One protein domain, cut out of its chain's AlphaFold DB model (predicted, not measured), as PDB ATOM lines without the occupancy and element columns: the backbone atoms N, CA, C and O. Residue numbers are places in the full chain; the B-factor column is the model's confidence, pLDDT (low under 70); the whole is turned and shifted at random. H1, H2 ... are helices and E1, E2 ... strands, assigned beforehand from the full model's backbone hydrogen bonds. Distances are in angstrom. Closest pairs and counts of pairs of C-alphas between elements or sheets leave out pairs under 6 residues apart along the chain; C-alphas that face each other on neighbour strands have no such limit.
ATOM      1  N   GLY A 159     255.215 213.741 216.539       85.62
ATOM      2  CA  GLY A 159     255.059 214.666 215.411       85.62
ATOM      3  C   GLY A 159     254.914 216.149 215.775       85.62
ATOM      4  O   GLY A 159     254.919 216.979 214.873       85.62
ATOM      5  N   VAL A 160     254.811 216.525 217.052       90.75
ATOM      6  CA  VAL A 160     254.742 217.941 217.460       90.75
ATOM      7  C   VAL A 160     256.138 218.561 217.498       90.75
ATOM      8  O   VAL A 160     256.978 218.126 218.277       90.75
ATOM      9  N   GLU A 161     256.385 219.603 216.702       90.12
ATOM     10  CA  GLU A 161     257.709 220.226 216.575       90.12
ATOM     11  C   GLU A 161     257.757 221.685 217.061       90.12
ATOM     12  O   GLU A 161     256.832 222.486 216.864       90.12
ATOM     13  N   TYR A 162     258.893 222.038 217.666       91.94
ATOM     14  CA  TYR A 162     259.217 223.376 218.157       91.94
ATOM     15  C   TYR A 162     260.598 223.823 217.667       91.94
ATOM     16  O   TYR A 162     261.599 223.545 218.330       91.94
ATOM     17  N   PRO A 163     260.671 224.547 216.532       89.69
ATOM     18  CA  PRO A 163     261.927 225.095 216.014       89.69
ATOM     19  C   PRO A 163     262.662 226.005 217.004       89.69
ATOM     20  O   PRO A 163     263.878 226.151 216.930       89.69
ATOM     21  N   GLU A 164     261.932 226.604 217.941       89.44
ATOM     22  CA  GLU A 164     262.458 227.478 218.987       89.44
ATOM     23  C   GLU A 164     263.153 226.702 220.122       89.44
ATOM     24  O   GLU A 164     263.934 227.286 220.875       89.44
ATOM     25  N   ALA A 165     262.900 225.391 220.235       93.81
ATOM     26  CA  ALA A 165     263.457 224.503 221.257       93.81
ATOM     27  C   ALA A 165     264.192 223.288 220.638       93.81
ATOM     28  O   ALA A 165     263.841 222.133 220.912       93.81
ATOM     29  N   PRO A 166     265.233 223.513 219.808       93.88
ATOM     30  CA  PRO A 166     265.894 222.448 219.055       93.88
ATOM     31  C   PRO A 166     266.564 221.382 219.934       93.88
ATOM     32  O   PRO A 166     266.653 220.232 219.516       93.88
ATOM     33  N   ALA A 167     267.011 221.718 221.149       93.38
ATOM     34  CA  ALA A 167     267.622 220.758 222.068       93.38
ATOM     35  C   ALA A 167     266.615 219.697 222.521       93.38
ATOM     36  O   ALA A 167     266.903 218.503 222.476       93.38
ATOM     37  N   ILE A 168     265.409 220.136 222.887       94.50
ATOM     38  CA  ILE A 168     264.334 219.241 223.332       94.50
ATOM     39  C   ILE A 168     263.802 218.422 222.161       94.50
ATOM     40  O   ILE A 168     263.579 217.223 222.314       94.50
ATOM     41  N   MET A 169     263.638 219.035 220.983       94.06
ATOM     42  CA  MET A 169     263.170 218.318 219.792       94.06
ATOM     43  C   MET A 169     264.163 217.239 219.357       94.06
ATOM     44  O   MET A 169     263.770 216.095 219.126       94.06
ATOM     45  N   TRP A 170     265.457 217.564 219.338       94.38
ATOM     46  CA  TRP A 170     266.502 216.588 219.051       94.38
ATOM     47  C   TRP A 170     266.553 215.477 220.104       94.38
ATOM     48  O   TRP A 170     266.601 214.308 219.741       94.38
ATOM     49  N   GLY A 171     266.489 215.813 221.398       92.75
ATOM     50  CA  GLY A 171     266.499 214.816 222.472       92.75
ATOM     51  C   GLY A 171     265.303 213.869 222.385       92.75
ATOM     52  O   GLY A 171     265.481 212.654 222.424       92.75
ATOM     53  N   LYS A 172     264.098 214.402 222.138       92.56
ATOM     54  CA  LYS A 172     262.884 213.615 221.863       92.56
ATOM     55  C   LYS A 172     263.111 212.648 220.705       92.56
ATOM     56  O   LYS A 172     262.794 211.465 220.822       92.56
ATOM     57  N   GLN A 173     263.661 213.129 219.591       90.44
ATOM     58  CA  GLN A 173     263.957 212.286 218.436       90.44
ATOM     59  C   GLN A 173     264.980 211.199 218.784       90.44
ATOM     60  O   GLN A 173     264.766 210.025 218.478       90.44
ATOM     61  N   PHE A 174     266.055 211.570 219.477       90.56
ATOM     62  CA  PHE A 174     267.110 210.651 219.882       90.56
ATOM     63  C   PHE A 174     266.554 209.494 220.719       90.56
ATOM     64  O   PHE A 174     266.784 208.333 220.376       90.56
ATOM     65  N   VAL A 175     265.756 209.787 221.750       89.38
ATOM     66  CA  VAL A 175     265.248 208.757 222.672       89.38
ATOM     67  C   VAL A 175     264.124 207.896 222.090       89.38
ATOM     68  O   VAL A 175     263.919 206.772 222.552       89.38
ATOM     69  N   THR A 176     263.377 208.402 221.101       86.75
ATOM     70  CA  THR A 176     262.215 207.696 220.525       86.75
ATOM     71  C   THR A 176     262.524 206.959 219.220       86.75
ATOM     72  O   THR A 176     261.912 205.917 218.956       86.75
ATOM     73  N   GLN A 177     263.458 207.470 218.410       80.25
ATOM     74  CA  GLN A 177     263.704 207.007 217.038       80.25
ATOM     75  C   GLN A 177     265.136 206.521 216.798       80.25
ATOM     76  O   GLN A 177     265.316 205.540 216.082       80.25
ATOM     77  N   THR A 178     266.143 207.192 217.365       69.56
ATOM     78  CA  THR A 178     267.551 206.981 216.974       69.56
ATOM     79  C   THR A 178     268.298 206.003 217.877       69.56
ATOM     80  O   THR A 178     269.183 205.285 217.410       69.56
ATOM     81  N   ALA A 179     267.986 205.979 219.173       63.19
ATOM     82  CA  ALA A 179     268.689 205.135 220.126       63.19
ATOM     83  C   ALA A 179     268.481 203.647 219.791       63.19
ATOM     84  O   ALA A 179     267.348 203.161 219.755       63.19
ATOM     85  N   PHE A 180     269.589 202.925 219.572       62.78
ATOM     86  CA  PHE A 180     269.589 201.488 219.257       62.78
ATOM     87  C   PHE A 180     268.872 200.694 220.355       62.78
ATOM     88  O   PHE A 180     268.100 199.778 220.080       62.78
ATOM     89  N   MET A 181     269.066 201.125 221.602       67.88
ATOM     90  CA  MET A 181     268.261 200.746 222.752       67.88
ATOM     91  C   MET A 181     267.458 201.969 223.190       67.88
ATOM     92  O   MET A 181     268.009 202.917 223.748       67.88
ATOM     93  N   LYS A 182     266.153 201.965 222.907       80.56
ATOM     94  CA  LYS A 182     265.256 203.054 223.311       80.56
ATOM     95  C   LYS A 182     265.303 203.214 224.826       80.56
ATOM     96  O   LYS A 182     265.218 202.219 225.544       80.56
ATOM     97  N   CYS A 183     265.353 204.451 225.320       87.94
ATOM     98  CA  CYS A 183     265.345 204.721 226.762       87.94
ATOM     99  C   CYS A 183     264.142 204.053 227.455       87.94
ATOM    100  O   CYS A 183     264.284 203.502 228.543       87.94
ATOM    101  N   GLY A 184     262.991 204.009 226.768       88.25
ATOM    102  CA  GLY A 184     261.767 203.339 227.215       88.25
ATOM    103  C   GLY A 184     261.835 201.819 227.370       88.25
ATOM    104  O   GLY A 184     260.898 201.240 227.909       88.25
ATOM    105  N   ALA A 185     262.909 201.164 226.916       88.75
ATOM    106  CA  ALA A 185     263.136 199.741 227.173       88.75
ATOM    107  C   ALA A 185     263.556 199.478 228.628       88.75
ATOM    108  O   ALA A 185     263.271 198.408 229.159       88.75
ATOM    109  N   CYS A 186     264.201 200.459 229.271       92.31
ATOM    110  CA  CYS A 186     264.676 200.344 230.649       92.31
ATOM    111  C   CYS A 186     263.928 201.278 231.606       92.31
ATOM    112  O   CYS A 186     263.587 200.866 232.711       92.31
ATOM    113  N   HIS A 187     263.656 202.513 231.179       94.38
ATOM    114  CA  HIS A 187     263.048 203.554 232.004       94.38
ATOM    115  C   HIS A 187     261.546 203.700 231.744       94.38
ATOM    116  O   HIS A 187     261.114 203.866 230.601       94.38
ATOM    117  N   ALA A 188     260.753 203.754 232.815       95.00
ATOM    118  CA  ALA A 188     259.383 204.248 232.742       95.00
ATOM    119  C   ALA A 188     259.363 205.771 232.526       95.00
ATOM    120  O   ALA A 188     260.070 206.523 233.208       95.00
ATOM    121  N   VAL A 189     258.521 206.221 231.590       93.75
ATOM    122  CA  VAL A 189     258.278 207.640 231.292       93.75
ATOM    123  C   VAL A 189     256.815 207.824 230.901       93.75
ATOM    124  O   VAL A 189     256.397 207.480 229.792       93.75
ATOM    125  N   LYS A 190     256.027 208.388 231.818       92.62
ATOM    126  CA  LYS A 190     254.570 208.543 231.681       92.62
ATOM    127  C   LYS A 190     254.179 209.373 230.460       92.62
ATOM    128  O   LYS A 190     253.221 209.023 229.781       92.62
ATOM    129  N   GLN A 191     254.950 210.412 230.138       90.88
ATOM    130  CA  GLN A 191     254.735 211.288 228.981       90.88
ATOM    131  C   GLN A 191     254.769 210.536 227.642       90.88
ATOM    132  O   GLN A 191     254.145 210.979 226.682       90.88
ATOM    133  N   TYR A 192     255.467 209.398 227.587       90.00
ATOM    134  CA  TYR A 192     255.572 208.542 226.404       90.00
ATOM    135  C   TYR A 192     254.819 207.212 226.555       90.00
ATOM    136  O   TYR A 192     254.898 206.361 225.671       90.00
ATOM    137  N   GLY A 193     254.113 207.001 227.674       89.81
ATOM    138  CA  GLY A 193     253.448 205.731 227.982       89.81
ATOM    139  C   GLY A 193     254.412 204.557 228.195       89.81
ATOM    140  O   GLY A 193     254.009 203.407 228.055       89.81
ATOM    141  N   TRP A 194     255.685 204.820 228.504       92.44
ATOM    142  CA  TRP A 194     256.677 203.773 228.749       92.44
ATOM    143  C   TRP A 194     256.571 203.249 230.179       92.44
ATOM    144  O   TRP A 194     256.517 204.037 231.125       92.44
ATOM    145  N   THR A 195     256.585 201.926 230.338       92.88
ATOM    146  CA  THR A 195     256.314 201.239 231.615       92.88
ATOM    147  C   THR A 195     257.443 200.308 232.057       92.88
ATOM    148  O   THR A 195     257.220 199.431 232.889       92.88
ATOM    149  N   ALA A 196     258.640 200.440 231.481       90.44
ATOM    150  CA  ALA A 196     259.773 199.606 231.861       90.44
ATOM    151  C   ALA A 196     260.175 199.831 233.329       90.44
ATOM    152  O   ALA A 196     260.132 200.951 233.831       90.44
ATOM    153  N   VAL A 197     260.566 198.753 234.010       89.44
ATOM    154  CA  VAL A 197     260.900 198.746 235.450       89.44
ATOM    155  C   VAL A 197     262.355 198.370 235.727       89.44
ATOM    156  O   VAL A 197     262.753 198.222 236.877       89.44
ATOM    157  N   LEU A 198     263.149 198.182 234.671       90.00
ATOM    158  CA  LEU A 198     264.539 197.746 234.782       90.00
ATOM    159  C   LEU A 198     265.451 198.857 235.334       90.00
ATOM    160  O   LEU A 198     266.468 198.566 235.956       90.00
ATOM    161  N   ALA A 199     265.093 200.120 235.110       90.69
ATOM    162  CA  ALA A 199     265.822 201.294 235.572       90.69
ATOM    163  C   ALA A 199     264.864 202.317 236.225       90.69
ATOM    164  O   ALA A 199     263.646 202.208 236.056       90.69
ATOM    165  N   PRO A 200     265.381 203.320 236.964       91.50
ATOM    166  CA  PRO A 200     264.548 204.302 237.658       91.50
ATOM    167  C   PRO A 200     263.565 205.041 236.738       91.50
ATOM    168  O   PRO A 200     263.877 205.347 235.588       91.50
ATOM    169  N   GLU A 201     262.382 205.384 237.249       94.38
ATOM    170  CA  GLU A 201     261.406 206.197 236.513       94.38
ATOM    171  C   GLU A 201     261.946 207.619 236.265       94.38
ATOM    172  O   GLU A 201     262.397 208.288 237.199       94.38
ATOM    173  N   LEU A 202     261.832 208.120 235.027       94.62
ATOM    174  CA  LEU A 202     262.322 209.456 234.649       94.62
ATOM    175  C   LEU A 202     261.220 210.517 234.516       94.62
ATOM    176  O   LEU A 202     261.537 211.687 234.325       94.62
ATOM    177  N   SER A 203     259.937 210.157 234.648       93.50
ATOM    178  CA  SER A 203     258.792 211.044 234.359       93.50
ATOM    179  C   SER A 203     258.810 212.402 235.075       93.50
ATOM    180  O   SER A 203     258.163 213.337 234.618       93.50
ATOM    181  N   GLY A 204     259.499 212.526 236.211       93.50
ATOM    182  CA  GLY A 204     259.551 213.762 237.000       93.50
ATOM    183  C   GLY A 204     260.960 214.204 237.380       93.50
ATOM    184  O   GLY A 204     261.108 215.012 238.299       93.50
ATOM    185  N   ILE A 205     262.001 213.669 236.735       93.81
ATOM    186  CA  ILE A 205     263.390 213.937 237.130       93.81
ATOM    187  C   ILE A 205     263.740 215.432 237.040       93.81
ATOM    188  O   ILE A 205     264.376 215.978 237.941       93.81
ATOM    189  N   GLY A 206     263.212 216.137 236.036       93.19
ATOM    190  CA  GLY A 206     263.370 217.582 235.871       93.19
ATOM    191  C   GLY A 206     262.713 218.421 236.971       93.19
ATOM    192  O   GLY A 206     263.161 219.538 237.258       93.19
ATOM    193  N   SER A 207     261.679 217.884 237.624       92.38
ATOM    194  CA  SER A 207     260.941 218.558 238.700       92.38
ATOM    195  C   SER A 207     261.576 218.395 240.079       92.38
ATOM    196  O   SER A 207     261.237 219.172 240.973       92.38
ATOM    197  N   ARG A 208     262.506 217.443 240.253       90.62
ATOM    198  CA  ARG A 208     263.257 217.258 241.504       90.62
ATOM    199  C   ARG A 208     264.057 218.506 241.857       90.62
ATOM    200  O   ARG A 208     264.626 219.157 240.972       90.62
ATOM    201  N   THR A 209     264.118 218.811 243.149       90.00
ATOM    202  CA  THR A 209     265.000 219.865 243.643       90.00
ATOM    203  C   THR A 209     266.453 219.407 243.651       90.00
ATOM    204  O   THR A 209     266.700 218.201 243.718       90.00
ATOM    205  N   GLU A 210     267.409 220.337 243.628       88.62
ATOM    206  CA  GLU A 210     268.839 219.996 243.734       88.62
ATOM    207  C   GLU A 210     269.132 219.213 245.010       88.62
ATOM    208  O   GLU A 210     269.780 218.174 244.946       88.62
ATOM    209  N   LEU A 211     268.564 219.633 246.144       87.56
ATOM    210  CA  LEU A 211     268.698 218.908 247.405       87.56
ATOM    211  C   LEU A 211     268.123 217.488 247.307       87.56
ATOM    212  O   LEU A 211     268.786 216.525 247.681       87.56
ATOM    213  N   SER A 212     266.906 217.331 246.773       89.25
ATOM    214  CA  SER A 212     266.284 216.004 246.641       89.25
ATOM    215  C   SER A 212     267.038 215.082 245.680       89.25
ATOM    216  O   SER A 212     266.983 213.864 245.830       89.25
ATOM    217  N   PHE A 213     267.723 215.653 244.688       91.62
ATOM    218  CA  PHE A 213     268.571 214.917 243.766       91.62
ATOM    219  C   PHE A 213     269.883 214.522 244.454       91.62
ATOM    220  O   PHE A 213     270.251 213.354 244.422       91.62
ATOM    221  N   TYR A 214     270.525 215.464 245.149       88.88
ATOM    222  CA  TYR A 214     271.762 215.257 245.904       88.88
ATOM    223  C   TYR A 214     271.639 214.175 246.981       88.88
ATOM    224  O   TYR A 214     272.537 213.361 247.140       88.88
ATOM    225  N   LEU A 215     270.508 214.110 247.685       88.00
ATOM    226  CA  LEU A 215     270.288 213.126 248.751       88.00
ATOM    227  C   LEU A 215     270.217 211.668 248.266       88.00
ATOM    228  O   LEU A 215     270.282 210.762 249.093       88.00
ATOM    229  N   VAL A 216     270.038 211.433 246.963       88.12
ATOM    230  CA  VAL A 216     269.864 210.082 246.399       88.12
ATOM    231  C   VAL A 216     270.836 209.761 245.262       88.12
ATOM    232  O   VAL A 216     270.724 208.692 244.669       88.12
ATOM    233  N   HIS A 217     271.783 210.654 244.961       90.69
ATOM    234  CA  HIS A 217     272.822 210.433 243.955       90.69
ATOM    235  C   HIS A 217     274.198 210.730 244.541       90.69
ATOM    236  O   HIS A 217     274.383 211.674 245.305       90.69
ATOM    237  N   GLU A 218     275.179 209.933 244.144       89.38
ATOM    238  CA  GLU A 218     276.566 210.107 244.549       89.38
ATOM    239  C   GLU A 218     277.254 211.121 243.632       89.38
ATOM    240  O   GLU A 218     277.353 210.925 242.421       89.38
ATOM    241  N   PHE A 219     277.735 212.222 244.212       91.62
ATOM    242  CA  PHE A 219     278.436 213.282 243.477       91.62
ATOM    243  C   PHE A 219     279.961 213.119 243.520       91.62
ATOM    244  O   PHE A 219     280.657 213.742 242.727       91.62
ATOM    245  N   GLN A 220     280.504 212.267 244.403       91.75
ATOM    246  CA  GLN A 220     281.959 212.119 244.563       91.75
ATOM    247  C   GLN A 220     282.680 211.535 243.337       91.75
ATOM    248  O   GLN A 220     283.904 211.583 243.268       91.75
ATOM    249  N   HIS A 221     281.933 210.953 242.399       93.31
ATOM    250  CA  HIS A 221     282.477 210.323 241.197       93.31
ATOM    251  C   HIS A 221     282.509 211.255 239.979       93.31
ATOM    252  O   HIS A 221     283.030 210.871 238.929       93.31
ATOM    253  N   MET A 222     281.980 212.473 240.121       94.06
ATOM    254  CA  MET A 222     282.019 213.495 239.082       94.06
ATOM    255  C   MET A 222     283.431 214.067 238.908       94.06
ATOM    256  O   MET A 222     284.201 214.184 239.860       94.06
ATOM    257  N   GLU A 223     283.771 214.446 237.679       92.50
ATOM    258  CA  GLU A 223     284.991 215.197 237.363       92.50
ATOM    259  C   GLU A 223     284.809 216.695 237.580       92.50
ATOM    260  O   GLU A 223     285.751 217.391 237.967       92.50
ATOM    261  N   SER A 224     283.614 217.216 237.289       89.31
ATOM    262  CA  SER A 224     283.347 218.642 237.403       89.31
ATOM    263  C   SER A 224     283.266 219.076 238.857       89.31
ATOM    264  O   SER A 224     282.610 218.453 239.684       89.31
ATOM    265  N   THR A 225     283.830 220.246 239.146       86.81
ATOM    266  CA  THR A 225     283.639 220.931 240.430       86.81
ATOM    267  C   THR A 225     282.228 221.514 240.584       86.81
ATOM    268  O   THR A 225     281.882 222.035 241.645       86.81
ATOM    269  N   ILE A 226     281.402 221.444 239.531       85.69
ATOM    270  CA  ILE A 226     280.026 221.938 239.499       85.69
ATOM    271  C   ILE A 226     279.064 220.801 239.865       85.69
ATOM    272  O   ILE A 226     278.581 220.065 239.011       85.69
ATOM    273  N   HIS A 227     278.746 220.665 241.149       89.06
ATOM    274  CA  HIS A 227     277.845 219.616 241.638       89.06
ATOM    275  C   HIS A 227     276.375 220.047 241.553       89.06
ATOM    276  O   HIS A 227     275.781 220.501 242.532       89.06
ATOM    277  N   THR A 228     275.796 219.912 240.360       91.06
ATOM    278  CA  THR A 228     274.370 220.161 240.079       91.06
ATOM    279  C   THR A 228     273.751 218.936 239.426       91.06
ATOM    280  O   THR A 228     274.465 218.174 238.770       91.06
ATOM    281  N   LYS A 229     272.432 218.755 239.527       92.88
ATOM    282  CA  LYS A 229     271.756 217.612 238.886       92.88
ATOM    283  C   LYS A 229     271.974 217.562 237.372       92.88
ATOM    284  O   LYS A 229     272.168 216.495 236.810       92.88
ATOM    285  N   ALA A 230     271.988 218.719 236.705       93.38
ATOM    286  CA  ALA A 230     272.184 218.784 235.259       93.38
ATOM    287  C   ALA A 230     273.606 218.357 234.870       93.38
ATOM    288  O   ALA A 230     273.783 217.610 233.911       93.38
ATOM    289  N   GLN A 231     274.611 218.792 235.636       94.62
ATOM    290  CA  GLN A 231     275.993 218.366 235.425       94.62
ATOM    291  C   GLN A 231     276.175 216.874 235.730       94.62
ATOM    292  O   GLN A 231     276.858 216.185 234.976       94.62
ATOM    293  N   TRP A 232     275.532 216.371 236.787       95.56
ATOM    294  CA  TRP A 232     275.546 214.949 237.126       95.56
ATOM    295  C   TRP A 232     274.986 214.109 235.976       95.56
ATOM    296  O   TRP A 232     275.660 213.193 235.519       95.56
ATOM    297  N   GLU A 233     273.817 214.468 235.430       95.69
ATOM    298  CA  GLU A 233     273.232 213.752 234.285       95.69
ATOM    299  C   GLU A 233     274.117 213.826 233.037       95.69
ATOM    300  O   GLU A 233     274.291 212.832 232.337       95.69
ATOM    301  N   PHE A 234     274.701 214.993 232.755       96.19
ATOM    302  CA  PHE A 234     275.628 215.153 231.635       96.19
ATOM    303  C   PHE A 234     276.820 214.191 231.742       96.19
ATOM    304  O   PHE A 234     277.141 213.500 230.776       96.19
ATOM    305  N   GLU A 235     277.457 214.104 232.910       96.75
ATOM    306  CA  GLU A 235     278.579 213.184 233.121       96.75
ATOM    307  C   GLU A 235     278.132 211.722 233.172       96.75
ATOM    308  O   GLU A 235     278.825 210.851 232.648       96.75
ATOM    309  N   HIS A 236     276.945 211.449 233.713       95.62
ATOM    310  CA  HIS A 236     276.352 210.116 233.734       95.62
ATOM    311  C   HIS A 236     276.072 209.593 232.318       95.62
ATOM    312  O   HIS A 236     276.322 208.423 232.039       95.62
ATOM    313  N   PHE A 237     275.654 210.440 231.373       95.06
ATOM    314  CA  PHE A 237     275.557 210.035 229.964       95.06
ATOM    315  C   PHE A 237     276.921 209.723 229.333       95.06
ATOM    316  O   PHE A 237     276.990 208.857 228.455       95.06
ATOM    317  N   LYS A 238     277.990 210.409 229.764       94.88
ATOM    318  CA  LYS A 238     279.357 210.225 229.247       94.88
ATOM    319  C   LYS A 238     280.028 208.964 229.768       94.88
ATOM    320  O   LYS A 238     280.739 208.319 229.003       94.88
ATOM    321  N   ASP A 239     279.828 208.628 231.038       95.44
ATOM    322  CA  ASP A 239     280.346 207.404 231.649       95.44
ATOM    323  C   ASP A 239     279.472 206.969 232.842       95.44
ATOM    324  O   ASP A 239     279.767 207.289 233.999       95.44
ATOM    325  N   PRO A 240     278.377 206.231 232.586       94.75
ATOM    326  CA  PRO A 240     277.427 205.891 233.637       94.75
ATOM    327  C   PRO A 240     278.047 204.972 234.694       94.75
ATOM    328  O   PRO A 240     277.780 205.133 235.883       94.75
ATOM    329  N   GLN A 241     278.923 204.041 234.299       94.25
ATOM    330  CA  GLN A 241     279.598 203.137 235.236       94.25
ATOM    331  C   GLN A 241     280.597 203.859 236.131       94.25
ATOM    332  O   GLN A 241     280.794 203.427 237.262       94.25
ATOM    333  N   LYS A 242     281.227 204.935 235.658       94.25
ATOM    334  CA  LYS A 242     282.057 205.775 236.518       94.25
ATOM    335  C   LYS A 242     281.216 206.529 237.537       94.25
ATOM    336  O   LYS A 242     281.573 206.542 238.708       94.25
ATOM    337  N   ILE A 243     280.132 207.162 237.091       95.06
ATOM    338  CA  ILE A 243     279.287 207.994 237.956       95.06
ATOM    339  C   ILE A 243     278.485 207.145 238.950       95.06
ATOM    340  O   ILE A 243     278.212 207.581 240.064       95.06
ATOM    341  N   THR A 244     278.134 205.913 238.583       93.31
ATOM    342  CA  THR A 244     277.433 204.954 239.447       93.31
ATOM    343  C   THR A 244     278.154 203.595 239.422       93.31
ATOM    344  O   THR A 244     277.684 202.642 238.780       93.31
ATOM    345  N   PRO A 245     279.305 203.479 240.119       90.62
ATOM    346  CA  PRO A 245     280.183 202.303 240.072       90.62
ATOM    347  C   PRO A 245     279.682 201.111 240.894       90.62
ATOM    348  O   PRO A 245     280.292 200.039 240.861       90.62
ATOM    349  N   GLY A 246     278.549 201.264 241.580       85.00
ATOM    350  CA  GLY A 246     278.057 200.297 242.552       85.00
ATOM    351  C   GLY A 246     278.640 200.576 243.933       85.00
ATOM    352  O   GLY A 246     279.681 201.218 244.073       85.00
ATOM    353  N   THR A 247     277.939 200.127 244.964       80.75
ATOM    354  CA  THR A 247     278.306 200.403 246.354       80.75
ATOM    355  C   THR A 247     277.850 199.269 247.261       80.75
ATOM    356  O   THR A 247     276.937 198.506 246.927       80.75
ATOM    357  N   LYS A 248     278.488 199.154 248.427       81.06
ATOM    358  CA  LYS A 248     278.006 198.282 249.498       81.06
ATOM    359  C   LYS A 248     276.838 198.970 250.188       81.06
ATOM    360  O   LYS A 248     276.989 200.077 250.698       81.06
ATOM    361  N   GLN A 249     275.689 198.313 250.228       77.69
ATOM    362  CA  GLN A 249     274.525 198.779 250.968       77.69
ATOM    363  C   GLN A 249     274.227 197.807 252.099       77.69
ATOM    364  O   GLN A 249     274.342 196.598 251.933       77.69
ATOM    365  N   VAL A 250     273.839 198.326 253.260       79.50
ATOM    366  CA  VAL A 250     273.338 197.477 254.341       79.50
ATOM    367  C   VAL A 250     271.868 197.202 254.068       79.50
ATOM    368  O   VAL A 250     271.053 198.128 254.025       79.50
ATOM    369  N   ASN A 251     271.524 195.932 253.892       78.06
ATOM    370  CA  ASN A 251     270.141 195.506 253.811       78.06
ATOM    371  C   ASN A 251     269.452 195.826 255.149       78.06
ATOM    372  O   ASN A 251     269.873 195.372 256.212       78.06
ATOM    373  N   LYS A 252     268.397 196.649 255.104       81.50
ATOM    374  CA  LYS A 252     267.703 197.135 256.308       81.50
ATOM    375  C   LYS A 252     266.915 196.047 257.041       81.50
ATOM    376  O   LYS A 252     266.601 196.233 258.211       81.50
ATOM    377  N   GLU A 253     266.591 194.950 256.366       84.75
ATOM    378  CA  GLU A 253     265.831 193.828 256.920       84.75
ATOM    379  C   GLU A 253     266.759 192.783 257.543       84.75
ATOM    380  O   GLU A 253     266.463 192.250 258.610       84.75
ATOM    381  N   THR A 254     267.900 192.509 256.905       85.50
ATOM    382  CA  THR A 254     268.834 191.453 257.339       85.50
ATOM    383  C   THR A 254     270.038 191.982 258.119       85.50
ATOM    384  O   THR A 254     270.722 191.208 258.787       85.50
ATOM    385  N   GLY A 255     270.326 193.285 258.041       85.12
ATOM    386  CA  GLY A 255     271.508 193.917 258.632       85.12
ATOM    387  C   GLY A 255     272.829 193.555 257.942       85.12
ATOM    388  O   GLY A 255     273.890 193.931 258.436       85.12
ATOM    389  N   GLN A 256     272.786 192.822 256.826       83.56
ATOM    390  CA  GLN A 256     273.977 192.367 256.109       83.56
ATOM    391  C   GLN A 256     274.430 193.391 255.066       83.56
ATOM    392  O   GLN A 256     273.609 194.042 254.421       83.56
ATOM    393  N   GLU A 257     275.747 193.522 254.889       83.06
ATOM    394  CA  GLU A 257     276.311 194.257 253.756       83.06
ATOM    395  C   GLU A 257     276.097 193.459 252.466       83.06
ATOM    396  O   GLU A 257     276.641 192.369 252.293       83.06
ATOM    397  N   GLU A 258     275.349 194.035 251.536       82.38
ATOM    398  CA  GLU A 258     275.131 193.515 250.196       82.38
ATOM    399  C   GLU A 258     275.819 194.421 249.175       82.38
ATOM    400  O   GLU A 258     275.803 195.651 249.268       82.38
ATOM    401  N   TRP A 259     276.456 193.812 248.176       80.38
ATOM    402  CA  TRP A 259     277.038 194.561 247.071       80.38
ATOM    403  C   TRP A 259     275.972 194.840 246.015       80.38
ATOM    404  O   TRP A 259     275.489 193.919 245.355       80.38
ATOM    405  N   VAL A 260     275.656 196.116 245.805       78.62
ATOM    406  CA  VAL A 260     274.861 196.549 244.656       78.62
ATOM    407  C   VAL A 260     275.827 196.846 243.518       78.62
ATOM    408  O   VAL A 260     276.664 197.744 243.612       78.62
ATOM    409  N   GLY A 261     275.732 196.053 242.448       79.69
ATOM    410  CA  GLY A 261     276.583 196.194 241.271       79.69
ATOM    411  C   GLY A 261     276.468 197.566 240.601       79.69
ATOM    412  O   GLY A 261     275.508 198.308 240.804       79.69
ATOM    413  N   ARG A 262     277.463 197.894 239.771       86.94
ATOM    414  CA  ARG A 262     277.467 199.114 238.954       86.94
ATOM    415  C   ARG A 262     276.221 199.229 238.078       86.94
ATOM    416  O   ARG A 262     275.631 198.215 237.701       86.94
ATOM    417  N   THR A 263     275.881 200.454 237.681       90.25
ATOM    418  CA  THR A 263     274.739 200.687 236.788       90.25
ATOM    419  C   THR A 263     274.846 199.877 235.492       90.25
ATOM    420  O   THR A 263     275.913 199.765 234.873       90.25
ATOM    421  N   ILE A 264     273.711 199.326 235.067       90.38
ATOM    422  CA  ILE A 264     273.549 198.623 233.787       90.38
ATOM    423  C   ILE A 264     273.298 199.583 232.619       90.38
ATOM    424  O   ILE A 264     273.200 199.136 231.478       90.38
ATOM    425  N   MET A 265     273.165 200.888 232.886       92.31
ATOM    426  CA  MET A 265     272.924 201.876 231.840       92.31
ATOM    427  C   MET A 265     274.071 201.850 230.819       92.31
ATOM    428  O   MET A 265     275.228 202.023 231.201       92.31
ATOM    429  N   PRO A 266     273.789 201.640 229.524       90.06
ATOM    430  CA  PRO A 266     274.832 201.654 228.514       90.06
ATOM    431  C   PRO A 266     275.399 203.069 228.343       90.06
ATOM    432  O   PRO A 266     274.697 204.066 228.503       90.06
ATOM    433  N   ASN A 267     276.673 203.158 227.969       91.25
ATOM    434  CA  ASN A 267     277.312 204.431 227.653       91.25
ATOM    435  C   ASN A 267     276.811 204.952 226.291       91.25
ATOM    436  O   ASN A 267     277.361 204.621 225.236       91.25
ATOM    437  N   PHE A 268     275.739 205.747 226.308       86.75
ATOM    438  CA  PHE A 268     275.113 206.281 225.095       86.75
ATOM    439  C   PHE A 268     276.036 207.217 224.317       86.75
ATOM    440  O   PHE A 268     275.991 207.211 223.085       86.75
ATOM    441  N   VAL A 269     276.896 207.979 224.999       89.94
ATOM    442  CA  VAL A 269     277.866 208.863 224.343       89.94
ATOM    443  C   VAL A 269     278.878 208.049 223.543       89.94
ATOM    444  O   VAL A 269     279.100 208.351 222.373       89.94
ATOM    445  N   ALA A 270     279.427 206.978 224.116       91.00
ATOM    446  CA  ALA A 270     280.369 206.101 223.426       91.00
ATOM    447  C   ALA A 270     279.706 205.317 222.281       91.00
ATOM    448  O   ALA A 270     280.261 205.234 221.185       91.00
ATOM    449  N   ILE A 271     278.503 204.774 222.507       89.56
ATOM    450  CA  ILE A 271     277.781 203.953 221.518       89.56
ATOM    451  C   ILE A 271     277.336 204.786 220.313       89.56
ATOM    452  O   ILE A 271     277.510 204.362 219.172       89.56
ATOM    453  N   HIS A 272     276.783 205.977 220.552       89.00
ATOM    454  CA  HIS A 272     276.254 206.845 219.497       89.00
ATOM    455  C   HIS A 272     277.225 207.940 219.047       89.00
ATOM    456  O   HIS A 272     276.882 208.719 218.160       89.00
ATOM    457  N   LYS A 273     278.436 207.981 219.619       92.19
ATOM    458  CA  LYS A 273     279.469 208.995 219.350       92.19
ATOM    459  C   LYS A 273     278.925 210.420 219.496       92.19
ATOM    460  O   LYS A 273     279.148 211.266 218.630       92.19
ATOM    461  N   LEU A 274     278.173 210.660 220.570       91.44
ATOM    462  CA  LEU A 274     277.563 211.965 220.816       91.44
ATOM    463  C   LEU A 274     278.639 213.014 221.103       91.44
ATOM    464  O   LEU A 274     279.600 212.756 221.827       91.44
ATOM    465  N   THR A 275     278.457 214.216 220.565       95.94
ATOM    466  CA  THR A 275     279.264 215.374 220.963       95.94
ATOM    467  C   THR A 275     278.841 215.881 222.343       95.94
ATOM    468  O   THR A 275     277.746 215.576 222.822       95.94
ATOM    469  N   ASP A 276     279.665 216.713 222.986       95.06
ATOM    470  CA  ASP A 276     279.276 217.367 224.245       95.06
ATOM    471  C   ASP A 276     278.016 218.240 224.064       95.06
ATOM    472  O   ASP A 276     277.158 218.276 224.942       95.06
ATOM    473  N   GLU A 277     277.849 218.888 222.905       94.75
ATOM    474  CA  GLU A 277     276.635 219.648 222.577       94.75
ATOM    475  C   GLU A 277     275.399 218.739 222.541       94.75
ATOM    476  O   GLU A 277     274.407 219.021 223.210       94.75
ATOM    477  N   GLN A 278     275.476 217.612 221.830       95.56
ATOM    478  CA  GLN A 278     274.391 216.629 221.773       95.56
ATOM    479  C   GLN A 278     274.098 216.014 223.144       95.56
ATOM    480  O   GLN A 278     272.941 215.789 223.490       95.56
ATOM    481  N   THR A 279     275.133 215.787 223.948       96.06
ATOM    482  CA  THR A 279     274.987 215.270 225.312       96.06
ATOM    483  C   THR A 279     274.245 216.277 226.189       96.06
ATOM    484  O   THR A 279     273.290 215.905 226.859       96.06
ATOM    485  N   TRP A 280     274.570 217.571 226.113       96.88
ATOM    486  CA  TRP A 280     273.802 218.612 226.805       96.88
ATOM    487  C   TRP A 280     272.371 218.757 226.286       96.88
ATOM    488  O   TRP A 280     271.467 219.045 227.070       96.88
ATOM    489  N   MET A 281     272.131 218.550 224.990       96.31
ATOM    490  CA  MET A 281     270.772 218.526 224.438       96.31
ATOM    491  C   MET A 281     269.967 217.338 224.982       96.31
ATOM    492  O   MET A 281     268.802 217.507 225.343       96.31
ATOM    493  N   LEU A 282     270.592 216.162 225.114       95.31
ATOM    494  CA  LEU A 282     269.996 214.998 225.774       95.31
ATOM    495  C   LEU A 282     269.705 215.288 227.251       95.31
ATOM    496  O   LEU A 282     268.595 215.035 227.714       95.31
ATOM    497  N   THR A 283     270.652 215.890 227.972       96.50
ATOM    498  CA  THR A 283     270.460 216.326 229.361       96.50
ATOM    499  C   THR A 283     269.311 217.324 229.486       96.50
ATOM    500  O   THR A 283     268.465 217.176 230.367       96.50
ATOM    501  N   ALA A 284     269.221 218.313 228.593       97.06
ATOM    502  CA  ALA A 284     268.124 219.278 228.568       97.06
ATOM    503  C   ALA A 284     266.776 218.588 228.337       97.06
ATOM    504  O   ALA A 284     265.795 218.925 229.001       97.06
ATOM    505  N   PHE A 285     266.734 217.592 227.450       95.88
ATOM    506  CA  PHE A 285     265.553 216.767 227.228       95.88
ATOM    507  C   PHE A 285     265.167 215.957 228.470       95.88
ATOM    508  O   PHE A 285     264.010 216.005 228.882       95.88
ATOM    509  N   VAL A 286     266.103 215.271 229.125       95.69
ATOM    510  CA  VAL A 286     265.799 214.519 230.355       95.69
ATOM    511  C   VAL A 286     265.337 215.458 231.473       95.69
ATOM    512  O   VAL A 286     264.336 215.185 232.129       95.69
ATOM    513  N   MET A 287     265.958 216.630 231.619       95.81
ATOM    514  CA  MET A 287     265.505 217.678 232.547       95.81
ATOM    515  C   MET A 287     264.166 218.323 232.163       95.81
ATOM    516  O   MET A 287     263.566 219.029 232.977       95.81
ATOM    517  N   SER A 288     263.683 218.090 230.943       95.44
ATOM    518  CA  SER A 288     262.344 218.489 230.506       95.44
ATOM    519  C   SER A 288     261.263 217.494 230.956       95.44
ATOM    520  O   SER A 288     260.089 217.842 231.008       95.44
ATOM    521  N   LEU A 289     261.631 216.280 231.381       95.38
ATOM    522  CA  LEU A 289     260.682 215.328 231.959       95.38
ATOM    523  C   LEU A 289     260.255 215.806 233.352       95.38
ATOM    524  O   LEU A 289     260.921 215.573 234.366       95.38
ATOM    525  N   ARG A 290     259.153 216.552 233.374       92.69
ATOM    526  CA  ARG A 290     258.616 217.239 234.547       92.69
ATOM    527  C   ARG A 290     257.259 216.670 234.933       92.69
ATOM    528  O   ARG A 290     256.448 216.348 234.067       92.69
ATOM    529  N   ASP A 291     257.017 216.589 236.238       91.50
ATOM    530  CA  ASP A 291     255.732 216.176 236.798       91.50
ATOM    531  C   ASP A 291     254.787 217.392 236.867       91.50
ATOM    532  O   ASP A 291     255.039 218.317 237.652       91.50
ATOM    533  N   PRO A 292     253.672 217.402 236.110       88.06
ATOM    534  CA  PRO A 292     252.704 218.498 236.141       88.06
ATOM    535  C   PRO A 292     252.145 218.783 237.541       88.06
ATOM    536  O   PRO A 292     251.810 219.927 237.847       88.06
ATOM    537  N   LYS A 293     252.076 217.772 238.422       88.25
ATOM    538  CA  LYS A 293     251.600 217.932 239.807       88.25
ATOM    539  C   LYS A 293     252.568 218.734 240.673       88.25
ATOM    540  O   LYS A 293     252.135 219.344 241.651       88.25
ATOM    541  N   ILE A 294     253.858 218.718 240.335       88.50
ATOM    542  CA  ILE A 294     254.896 219.499 241.017       88.50
ATOM    543  C   ILE A 294     255.003 220.889 240.392       88.50
ATOM    544  O   ILE A 294     255.077 221.870 241.127       88.50
ATOM    545  N   GLU A 295     254.991 220.985 239.058       87.81
ATOM    546  CA  GLU A 295     255.115 222.277 238.368       87.81
ATOM    547  C   GLU A 295     253.895 223.184 238.591       87.81
ATOM    548  O   GLU A 295     254.061 224.397 238.661       87.81
ATOM    549  N   LYS A 296     252.687 222.608 238.733       88.12
ATOM    550  CA  LYS A 296     251.435 223.317 239.072       88.12
ATOM    551  C   LYS A 296     251.156 224.551 238.204       88.12
ATOM    552  O   LYS A 296     250.650 225.555 238.693       88.12
ATOM    553  N   ILE A 297     251.469 224.468 236.914       91.94
ATOM    554  CA  ILE A 297     251.252 225.568 235.971       91.94
ATOM    555  C   ILE A 297     249.750 225.730 235.697       91.94
ATOM    556  O   ILE A 297     249.111 224.767 235.262       91.94
ATOM    557  N   PRO A 298     249.162 226.920 235.915       92.69
ATOM    558  CA  PRO A 298     247.753 227.148 235.622       92.69
ATOM    559  C   PRO A 298     247.464 227.117 234.120       92.69
ATOM    560  O   PRO A 298     248.261 227.586 233.307       92.69
ATOM    561  N   MET A 299     246.256 226.681 233.753       89.81
ATOM    562  CA  MET A 299     245.818 226.584 232.353       89.81
ATOM    563  C   MET A 299     245.918 227.904 231.569       89.81
ATOM    564  O   MET A 299     246.104 227.875 230.359       89.81
ATOM    565  N   ALA A 300     245.853 229.063 232.234       91.31
ATOM    566  CA  ALA A 300     246.021 230.381 231.603       91.31
ATOM    567  C   ALA A 300     247.432 230.630 231.013       91.31
ATOM    568  O   ALA A 300     247.651 231.593 230.264       91.31
ATOM    569  N   TYR A 301     248.397 229.778 231.366       92.50
ATOM    570  CA  TYR A 301     249.762 229.780 230.844       92.50
ATOM    571  C   TYR A 301     249.991 228.697 229.787       92.50
ATOM    572  O   TYR A 301     251.000 228.749 229.086       92.50
ATOM    573  N   THR A 302     249.058 227.755 229.648       91.19
ATOM    574  CA  THR A 302     249.105 226.670 228.670       91.19
ATOM    575  C   THR A 302     248.560 227.169 227.329       91.19
ATOM    576  O   THR A 302     247.388 227.537 227.240       91.19
ATOM    577  N   PRO A 303     249.380 227.205 226.267       90.56
ATOM    578  CA  PRO A 303     248.909 227.611 224.953       90.56
ATOM    579  C   PRO A 303     248.100 226.491 224.278       90.56
ATOM    580  O   PRO A 303     248.156 225.332 224.701       90.56
ATOM    581  N   PRO A 304     247.371 226.802 223.190       88.94
ATOM    582  CA  PRO A 304     246.775 225.781 222.341       88.94
ATOM    583  C   PRO A 304     247.838 224.798 221.848       88.94
ATOM    584  O   PRO A 304     248.935 225.200 221.454       88.94
ATOM    585  N   ARG A 305     247.486 223.512 221.842       88.75
ATOM    586  CA  ARG A 305     248.383 222.440 221.395       88.75
ATOM    587  C   ARG A 305     248.736 222.629 219.921       88.75
ATOM    588  O   ARG A 305     247.849 222.895 219.101       88.75
ATOM    589  N   ARG A 306     250.013 222.479 219.565       89.50
ATOM    590  CA  ARG A 306     250.450 222.457 218.166       89.50
ATOM    591  C   ARG A 306     249.957 221.176 217.496       89.50
ATOM    592  O   ARG A 306     249.869 220.115 218.108       89.50
ATOM    593  N   LYS A 307     249.622 221.275 216.210       85.38
ATOM    594  CA  LYS A 307     249.251 220.101 215.413       85.38
ATOM    595  C   LYS A 307     250.509 219.285 215.093       85.38
ATOM    596  O   LYS A 307     251.523 219.896 214.747       85.38
TER     597      LYS A 307
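This is residues 159 to 307 of the 332 residues of the protein "Cytochrome c domain-containing protein" of Nitrospirae bacterium RIFCSPHIGHO2_01_FULL_66_17 (UniProt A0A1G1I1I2). What is the overall picture? A small helical core has H6 in its middle, crossed by H1 on one side and packed on H3 on the other, with short helices H2, H4 and H5 about H3. The hairpin E1 and E2 makes one far end, and residues 296 to 304 stick out toward the other. What builds it? The 149 printed residues, compact with a radius of gyration of the C-alphas of 16.8 A and spans of 55 by 36 by 32 A, hold, in order, H1 H2 H3 H4 E1 E2 H5 H6 H7; the class is mostly helix, with 62 residues, under half, in named elements.

How do the strands pair? E1, residues 247 to 250, and E2, residues 257 to 260, form an antiparallel hairpin; N 249 and O 258 are within hydrogen-bond range at 2.8 A. Which helix is the hub? H3, residues 229 to 238, touches H4, residues 240 to 243 (closest C-alphas His 236 and Ile 243, 5.6 A), and H5, residues 268 to 272 (Lys 238 and Val 269, 5.3 A). It only just touches H2, residues 210 to 214, with 3 pairs of C-alphas within 8 A, the closest Glu 210 and Lys 229 at 6.1 A. What touches H6, residues 276 to 288? H3 does, at a steep tilt of 49 degrees, opposite ways, closest C-alphas Phe 234 and Thr 283, 5.8 A. H1, residues 166 to 178, does too, about perpendicular at 90 degrees, closest C-alphas Ala 167 and Met 281, 4.5 A; H7, residues 292 to 295, touches no helix. Are the helix backbones paired? In H1, H2, H3, H5 and H6 every O i to N i+4 pair is within hydrogen-bond range; H4 and H7 are too short for one.

How long are the longer helices? From first to last C-alpha H6 measures 18.1 A, H1 15.7 A and H3 14.3 A. Where are the anchors? H1 begins at C-alpha 166 (265.894, 222.448, 219.055), and H7 ends at C-alpha 295 (255.115, 222.277, 238.368).

How large is it? The C-alphas farthest apart, Gly 255 and Lys 307, are 55.2 A apart. Is it continuous and sure? The printed part has no cut; the links H1 to H2 and H2 to H3 are long, and residues 178 to 181 have pLDDT under 70.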